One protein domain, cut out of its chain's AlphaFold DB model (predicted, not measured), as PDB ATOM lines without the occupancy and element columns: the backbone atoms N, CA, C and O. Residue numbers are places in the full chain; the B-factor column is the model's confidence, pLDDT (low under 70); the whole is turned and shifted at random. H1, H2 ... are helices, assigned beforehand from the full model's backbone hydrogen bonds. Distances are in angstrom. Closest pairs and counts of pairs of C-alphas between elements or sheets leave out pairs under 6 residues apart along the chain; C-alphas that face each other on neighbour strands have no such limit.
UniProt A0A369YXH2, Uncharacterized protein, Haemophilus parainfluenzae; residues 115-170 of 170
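What this domain is: This is residues 115 to 170 of the 170 residues of an uncharacterized protein of Haemophilus parainfluenzae (UniProt A0A369YXH2). A long helical hairpin: the short helix H1 and the long helix H2 lie side by side and run opposite ways, and residues 129 to 141 fold the chain back from one to the other. The 56 printed residues, all helix by class, have two named helices, H1 then H2, and no named strand. The whole is a loose rod, spanning 47 by 16 by 14 A, with a radius of gyration of the C-alphas of 14.6 A.

Where its parts are: H1, residues 115 to 128, begins at C-alpha 115 (7.468, 25.416, -29.998) and is 20.5 A long from first to last C-alpha. H2, residues 142 to 167, is 37.3 A long and ends at C-alpha 167 (5.494, 13.669, -34.897).

How they stand to each other: H1 and H2 form a helical hairpin and run opposite ways at a shallow tilt of 11 degrees. They touch, H2 with residues 158 to 165 alone; the closest C-alphas, of Ile 123 and Ile 162, are 5.8 A apart. In both helices every O i to N i+4 pair is within hydrogen-bond range.

The domain as a whole: The C-alphas farthest apart, of Lys 115 and Ser 140, are 46.8 A apart. The printed part has no cut. The link from H1 to H2, 13 residues, is long. Mean pLDDT of the printed part is 79.3; residues 115 to 117, 134 to 139 and 169 to 170 are under 70.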
ATOM      1  N   LYS A 115       7.349  26.844 -30.354       62.00
ATOM      2  CA  LYS A 115       7.468  25.416 -29.998       62.00
ATOM      3  C   LYS A 115       8.351  24.686 -31.028       62.00
ATOM      4  O   LYS A 115       9.255  23.938 -30.671       62.00
ATOM      5  N   ASN A 116       8.202  25.074 -32.292       65.12
ATOM      6  CA  ASN A 116       8.966  24.593 -33.432       65.12
ATOM      7  C   ASN A 116      10.461  24.965 -33.389       65.12
ATOM      8  O   ASN A 116      11.286  24.112 -33.702       65.12
ATOM      9  N   SER A 117      10.853  26.180 -32.977       69.31
ATOM     10  CA  SER A 117      12.277  26.549 -32.884       69.31
ATOM     11  C   SER A 117      13.000  25.820 -31.749       69.31
ATOM     12  O   SER A 117      14.146  25.411 -31.923       69.31
ATOM     13  N   SER A 118      12.326  25.582 -30.618       73.69
ATOM     14  CA  SER A 118      12.894  24.787 -29.518       73.69
ATOM     15  C   SER A 118      13.082  23.310 -29.898       73.69
ATOM     16  O   SER A 118      14.131  22.729 -29.620       73.69
ATOM     17  N   ILE A 119      12.115  22.731 -30.620       75.69
ATOM     18  CA  ILE A 119      12.174  21.343 -31.098       75.69
ATOM     19  C   ILE A 119      13.263  21.178 -32.170       75.69
ATOM     20  O   ILE A 119      14.043  20.232 -32.103       75.69
ATOM     21  N   LEU A 120      13.388  22.121 -33.112       77.19
ATOM     22  CA  LEU A 120      14.431  22.081 -34.146       77.19
ATOM     23  C   LEU A 120      15.850  22.161 -33.566       77.19
ATOM     24  O   LEU A 120      16.745  21.469 -34.048       77.19
ATOM     25  N   THR A 121      16.067  22.972 -32.526       82.44
ATOM     26  CA  THR A 121      17.360  23.018 -31.822       82.44
ATOM     27  C   THR A 121      17.675  21.672 -31.170       82.44
ATOM     28  O   THR A 121      18.787  21.170 -31.314       82.44
ATOM     29  N   ARG A 122      16.682  21.036 -30.534       82.06
ATOM     30  CA  ARG A 122      16.869  19.732 -29.891       82.06
ATOM     31  C   ARG A 122      17.138  18.603 -30.888       82.06
ATOM     32  O   ARG A 122      17.957  17.732 -30.603       82.06
ATOM     33  N   ILE A 123      16.502  18.640 -32.061       84.50
ATOM     34  CA  ILE A 123      16.783  17.702 -33.159       84.50
ATOM     35  C   ILE A 123      18.243  17.836 -33.612       84.50
ATOM     36  O   ILE A 123      18.944  16.830 -33.674       84.50
ATOM     37  N   LYS A 124      18.740  19.060 -33.830       85.06
ATOM     38  CA  LYS A 124      20.144  19.290 -34.226       85.06
ATOM     39  C   LYS A 124      21.149  18.787 -33.187       85.06
ATOM     40  O   LYS A 124      22.181  18.223 -33.547       85.06
ATOM     41  N   GLU A 125      20.861  18.973 -31.899       89.06
ATOM     42  CA  GLU A 125      21.691  18.429 -30.816       89.06
ATOM     43  C   GLU A 125      21.744  16.897 -30.858       89.06
ATOM     44  O   GLU A 125      22.829  16.326 -30.776       89.06
ATOM     45  N   LEU A 126      20.599  16.232 -31.031       87.81
ATOM     46  CA  LEU A 126      20.525  14.773 -31.152       87.81
ATOM     47  C   LEU A 126      21.256  14.258 -32.400       87.81
ATOM     48  O   LEU A 126      22.001  13.284 -32.313       87.81
ATOM     49  N   GLU A 127      21.126  14.940 -33.539       86.12
ATOM     50  CA  GLU A 127      21.874  14.609 -34.759       86.12
ATOM     51  C   GLU A 127      23.389  14.701 -34.538       86.12
ATOM     52  O   GLU A 127      24.129  13.815 -34.965       86.12
ATOM     53  N   SER A 128      23.854  15.723 -33.811       86.75
ATOM     54  CA  SER A 128      25.278  15.887 -33.484       86.75
ATOM     55  C   SER A 128      25.834  14.817 -32.535       86.75
ATOM     56  O   SER A 128      27.044  14.601 -32.497       86.75
ATOM     57  N   GLN A 129      24.966  14.126 -31.787       86.62
ATOM     58  CA  GLN A 129      25.349  13.048 -30.871       86.62
ATOM     59  C   GLN A 129      25.503  11.693 -31.568       86.62
ATOM     60  O   GLN A 129      26.007  10.750 -30.947       86.62
ATOM     61  N   LYS A 130      25.086  11.571 -32.836       85.38
ATOM     62  CA  LYS A 130      25.242  10.331 -33.598       85.38
ATOM     63  C   LYS A 130      26.715   9.981 -33.757       85.38
ATOM     64  O   LYS A 130      27.545  10.794 -34.165       85.38
ATOM     65  N   LYS A 131      27.039   8.727 -33.459       82.69
ATOM     66  CA  LYS A 131      28.403   8.210 -33.563       82.69
ATOM     67  C   LYS A 131      28.646   7.685 -34.969       82.69
ATOM     68  O   LYS A 131      27.776   7.065 -35.573       82.69
ATOM     69  N   LYS A 132      29.851   7.885 -35.498       77.69
ATOM     70  CA  LYS A 132      30.277   7.175 -36.709       77.69
ATOM     71  C   LYS A 132      30.590   5.734 -36.323       77.69
ATOM     72  O   LYS A 132      31.605   5.484 -35.681       77.69
ATOM     73  N   CYS A 133      29.709   4.810 -36.682       79.81
ATOM     74  CA  CYS A 133      29.958   3.383 -36.507       79.81
ATOM     75  C   CYS A 133      30.798   2.878 -37.689       79.81
ATOM     76  O   CYS A 133      30.625   3.345 -38.816       79.81
ATOM     77  N   SER A 134      31.758   1.989 -37.426       69.56
ATOM     78  CA  SER A 134      32.692   1.475 -38.436       69.56
ATOM     79  C   SER A 134      31.934   0.900 -39.630       69.56
ATOM     80  O   SER A 134      31.177  -0.052 -39.484       69.56
ATOM     81  N   ALA A 135      32.117   1.503 -40.806       59.59
ATOM     82  CA  ALA A 135      31.209   1.274 -41.924       59.59
ATOM     83  C   ALA A 135      31.587   0.085 -42.822       59.59
ATOM     84  O   ALA A 135      30.720  -0.406 -43.530       59.59
ATOM     85  N   TRP A 136      32.842  -0.370 -42.862       52.59
ATOM     86  CA  TRP A 136      33.320  -1.069 -44.070       52.59
ATOM     87  C   TRP A 136      34.398  -2.145 -43.851       52.59
ATOM     88  O   TRP A 136      35.078  -2.532 -44.796       52.59
ATOM     89  N   VAL A 137      34.571  -2.649 -42.625       59.28
ATOM     90  CA  VAL A 137      35.532  -3.729 -42.330       59.28
ATOM     91  C   VAL A 137      34.799  -4.850 -41.604       59.28
ATOM     92  O   VAL A 137      34.104  -4.579 -40.627       59.28
ATOM     93  N   HIS A 138      34.929  -6.092 -42.081       64.31
ATOM     94  CA  HIS A 138      34.412  -7.243 -41.342       64.31
ATOM     95  C   HIS A 138      35.096  -7.299 -39.970       64.31
ATOM     96  O   HIS A 138      36.328  -7.262 -39.923       64.31
ATOM     97  N   PRO A 139      34.329  -7.361 -38.869       69.44
ATOM     98  CA  PRO A 139      34.916  -7.395 -37.543       69.44
ATOM     99  C   PRO A 139      35.804  -8.623 -37.415       69.44
ATOM    100  O   PRO A 139      35.425  -9.738 -37.771       69.44
ATOM    101  N   SER A 140      37.008  -8.397 -36.909       74.19
ATOM    102  CA  SER A 140      38.029  -9.429 -36.765       74.19
ATOM    103  C   SER A 140      37.797 -10.315 -35.535       74.19
ATOM    104  O   SER A 140      38.482 -11.319 -35.348       74.19
ATOM    105  N   SER A 141      36.804  -9.976 -34.702       77.56
ATOM    106  CA  SER A 141      36.394 -10.749 -33.529       77.56
ATOM    107  C   SER A 141      34.935 -10.490 -33.130       77.56
ATOM    108  O   SER A 141      34.345  -9.465 -33.474       77.56
ATOM    109  N   ILE A 142      34.363 -11.403 -32.336       77.56
ATOM    110  CA  ILE A 142      33.003 -11.279 -31.777       77.56
ATOM    111  C   ILE A 142      32.863  -9.998 -30.934       77.56
ATOM    112  O   ILE A 142      31.856  -9.304 -31.026       77.56
ATOM    113  N   SER A 143      33.899  -9.624 -30.180       76.31
ATOM    114  CA  SER A 143      33.879  -8.414 -29.348       76.31
ATOM    115  C   SER A 143      33.913  -7.113 -30.161       76.31
ATOM    116  O   SER A 143      33.454  -6.073 -29.689       76.31
ATOM    117  N   GLU A 144      34.437  -7.138 -31.390       74.62
ATOM    118  CA  GLU A 144      34.336  -6.011 -32.323       74.62
ATOM    119  C   GLU A 144      32.944  -5.913 -32.949       74.62
ATOM    120  O   GLU A 144      32.421  -4.804 -33.071       74.62
ATOM    121  N   GLN A 145      32.322  -7.049 -33.277       78.06
ATOM    122  CA  GLN A 145      30.940  -7.094 -33.760       78.06
ATOM    123  C   GLN A 145      29.972  -6.518 -32.713       78.06
ATOM    124  O   GLN A 145      29.203  -5.617 -33.030       78.06
ATOM    125  N   GLU A 146      30.091  -6.922 -31.444       79.38
ATOM    126  CA  GLU A 146      29.258  -6.398 -30.347       79.38
ATOM    127  C   GLU A 146      29.394  -4.875 -30.162       79.38
ATOM    128  O   GLU A 146      28.415  -4.180 -29.877       79.38
ATOM    129  N   LYS A 147      30.596  -4.317 -30.365       79.38
ATOM    130  CA  LYS A 147      30.821  -2.861 -30.317       79.38
ATOM    131  C   LYS A 147      30.168  -2.133 -31.489       79.38
ATOM    132  O   LYS A 147      29.640  -1.033 -31.300       79.38
ATOM    133  N   ILE A 148      30.211  -2.718 -32.686       79.62
ATOM    134  CA  ILE A 148      29.557  -2.168 -33.880       79.62
ATOM    135  C   ILE A 148      28.035  -2.205 -33.701       79.62
ATOM    136  O   ILE A 148      27.377  -1.187 -33.921       79.62
ATOM    137  N   ASP A 149      27.489  -3.318 -33.215       81.56
ATOM    138  CA  ASP A 149      26.052  -3.482 -32.976       81.56
ATOM    139  C   ASP A 149      25.546  -2.526 -31.891       81.56
ATOM    140  O   ASP A 149      24.535  -1.850 -32.084       81.56
ATOM    141  N   SER A 150      26.293  -2.362 -30.794       85.19
ATOM    142  CA  SER A 150      25.976  -1.379 -29.750       85.19
ATOM    143  C   SER A 150      25.991   0.064 -30.276       85.19
ATOM    144  O   SER A 150      25.117   0.864 -29.932       85.19
ATOM    145  N   CYS A 151      26.945   0.407 -31.148       84.31
ATOM    146  CA  CYS A 151      27.008   1.724 -31.786       84.31
ATOM    147  C   CYS A 151      25.811   1.969 -32.717       84.31
ATOM    148  O   CYS A 151      25.193   3.036 -32.668       84.31
ATOM    149  N   ASN A 152      25.462   0.978 -33.541       85.31
ATOM    150  CA  ASN A 152      24.325   1.063 -34.454       85.31
ATOM    151  C   ASN A 152      23.005   1.178 -33.688       85.31
ATOM    152  O   ASN A 152      22.175   2.017 -34.034       85.31
ATOM    153  N   GLN A 153      22.842   0.409 -32.607       88.44
ATOM    154  CA  GLN A 153      21.664   0.486 -31.746       88.44
ATOM    155  C   GLN A 153      21.526   1.868 -31.098       88.44
ATOM    156  O   GLN A 153      20.448   2.454 -31.122       88.44
ATOM    157  N   TYR A 154      22.627   2.441 -30.605       88.50
ATOM    158  CA  TYR A 154      22.637   3.797 -30.053       88.50
ATOM    159  C   TYR A 154      22.184   4.852 -31.077       88.50
ATOM    160  O   TYR A 154      21.390   5.737 -30.757       88.50
ATOM    161  N   ASN A 155      22.644   4.752 -32.328       89.19
ATOM    162  CA  ASN A 155      22.206   5.663 -33.386       89.19
ATOM    163  C   ASN A 155      20.725   5.468 -33.752       89.19
ATOM    164  O   ASN A 155      20.030   6.459 -33.971       89.19
ATOM    165  N   LEU A 156      20.231   4.223 -33.776       90.25
ATOM    166  CA  LEU A 156      18.813   3.919 -34.002       90.25
ATOM    167  C   LEU A 156      17.917   4.494 -32.895       90.25
ATOM    168  O   LEU A 156      16.844   5.026 -33.185       90.25
ATOM    169  N   ASP A 157      18.364   4.448 -31.640       91.56
ATOM    170  CA  ASP A 157      17.634   5.029 -30.509       91.56
ATOM    171  C   ASP A 157      17.583   6.564 -30.589       91.56
ATOM    172  O   ASP A 157      16.557   7.171 -30.260       91.56
ATOM    173  N   ILE A 158      18.652   7.205 -31.078       89.56
ATOM    174  CA  ILE A 158      18.657   8.641 -31.395       89.56
ATOM    175  C   ILE A 158      17.668   8.951 -32.526       89.56
ATOM    176  O   ILE A 158      16.879   9.890 -32.411       89.56
ATOM    177  N   ASP A 159      17.668   8.159 -33.601       89.81
ATOM    178  CA  ASP A 159      16.750   8.332 -34.734       89.81
ATOM    179  C   ASP A 159      15.280   8.206 -34.328       89.81
ATOM    180  O   ASP A 159      14.423   8.969 -34.782       89.81
ATOM    181  N   LYS A 160      14.979   7.278 -33.420       92.00
ATOM    182  CA  LYS A 160      13.638   7.129 -32.857       92.00
ATOM    183  C   LYS A 160      13.207   8.378 -32.084       92.00
ATOM    184  O   LYS A 160      12.107   8.873 -32.314       92.00
ATOM    185  N   GLN A 161      14.083   8.925 -31.239       89.25
ATOM    186  CA  GLN A 161      13.797  10.154 -30.490       89.25
ATOM    187  C   GLN A 161      13.559  11.352 -31.417       89.25
ATOM    188  O   GLN A 161      12.608  12.104 -31.214       89.25
ATOM    189  N   ILE A 162      14.377  11.513 -32.461       88.12
ATOM    190  CA  ILE A 162      14.196  12.569 -33.469       88.12
ATOM    191  C   ILE A 162      12.837  12.427 -34.174       88.12
ATOM    192  O   ILE A 162      12.111  13.411 -34.328       88.12
ATOM    193  N   ASN A 163      12.449  11.209 -34.559       87.38
ATOM    194  CA  ASN A 163      11.158  10.958 -35.203       87.38
ATOM    195  C   ASN A 163       9.961  11.249 -34.289       87.38
ATOM    196  O   ASN A 163       8.949  11.775 -34.756       87.38
ATOM    197  N   ASP A 164      10.069  10.958 -32.994       86.75
ATOM    198  CA  ASP A 164       9.031  11.307 -32.023       86.75
ATOM    199  C   ASP A 164       8.900  12.836 -31.866       86.75
ATOM    200  O   ASP A 164       7.783  13.358 -31.788       86.75
ATOM    201  N   PHE A 165      10.011  13.581 -31.946       84.19
ATOM    202  CA  PHE A 165       9.973  15.044 -32.026       84.19
ATOM    203  C   PHE A 165       9.292  15.548 -33.307       84.19
ATOM    204  O   PHE A 165       8.458  16.450 -33.219       84.19
ATOM    205  N   TYR A 166       9.562  14.958 -34.478       80.38
ATOM    206  CA  TYR A 166       8.876  15.334 -35.724       80.38
ATOM    207  C   TYR A 166       7.368  15.064 -35.685       80.38
ATOM    208  O   TYR A 166       6.594  15.905 -36.138       80.38
ATOM    209  N   LYS A 167       6.928  13.949 -35.093       81.81
ATOM    210  CA  LYS A 167       5.494  13.669 -34.897       81.81
ATOM    211  C   LYS A 167       4.815  14.693 -33.991       81.81
ATOM    212  O   LYS A 167       3.650  14.992 -34.193       81.81
ATOM    213  N   SER A 168       5.534  15.253 -33.017       71.88
ATOM    214  CA  SER A 168       4.998  16.288 -32.118       71.88
ATOM    215  C   SER A 168       4.826  17.675 -32.767       71.88
ATOM    216  O   SER A 168       4.270  18.582 -32.135       71.88
ATOM    217  N   LEU A 169       5.339  17.841 -33.996       66.50
ATOM    218  CA  LEU A 169       5.230  19.048 -34.824       66.50
ATOM    219  C   LEU A 169       4.097  18.982 -35.866       66.50
ATOM    220  O   LEU A 169       3.775  20.029 -36.430       66.50
ATOM    221  N   GLN A 170       3.544  17.793 -36.143       59.59
ATOM    222  CA  GLN A 170       2.358  17.583 -36.991       59.59
ATOM    223  C   GLN A 170       1.072  17.762 -36.181       59.59
ATOM    224  O   GLN A 170       0.104  18.289 -36.770       59.59
TER     225      GLN A 170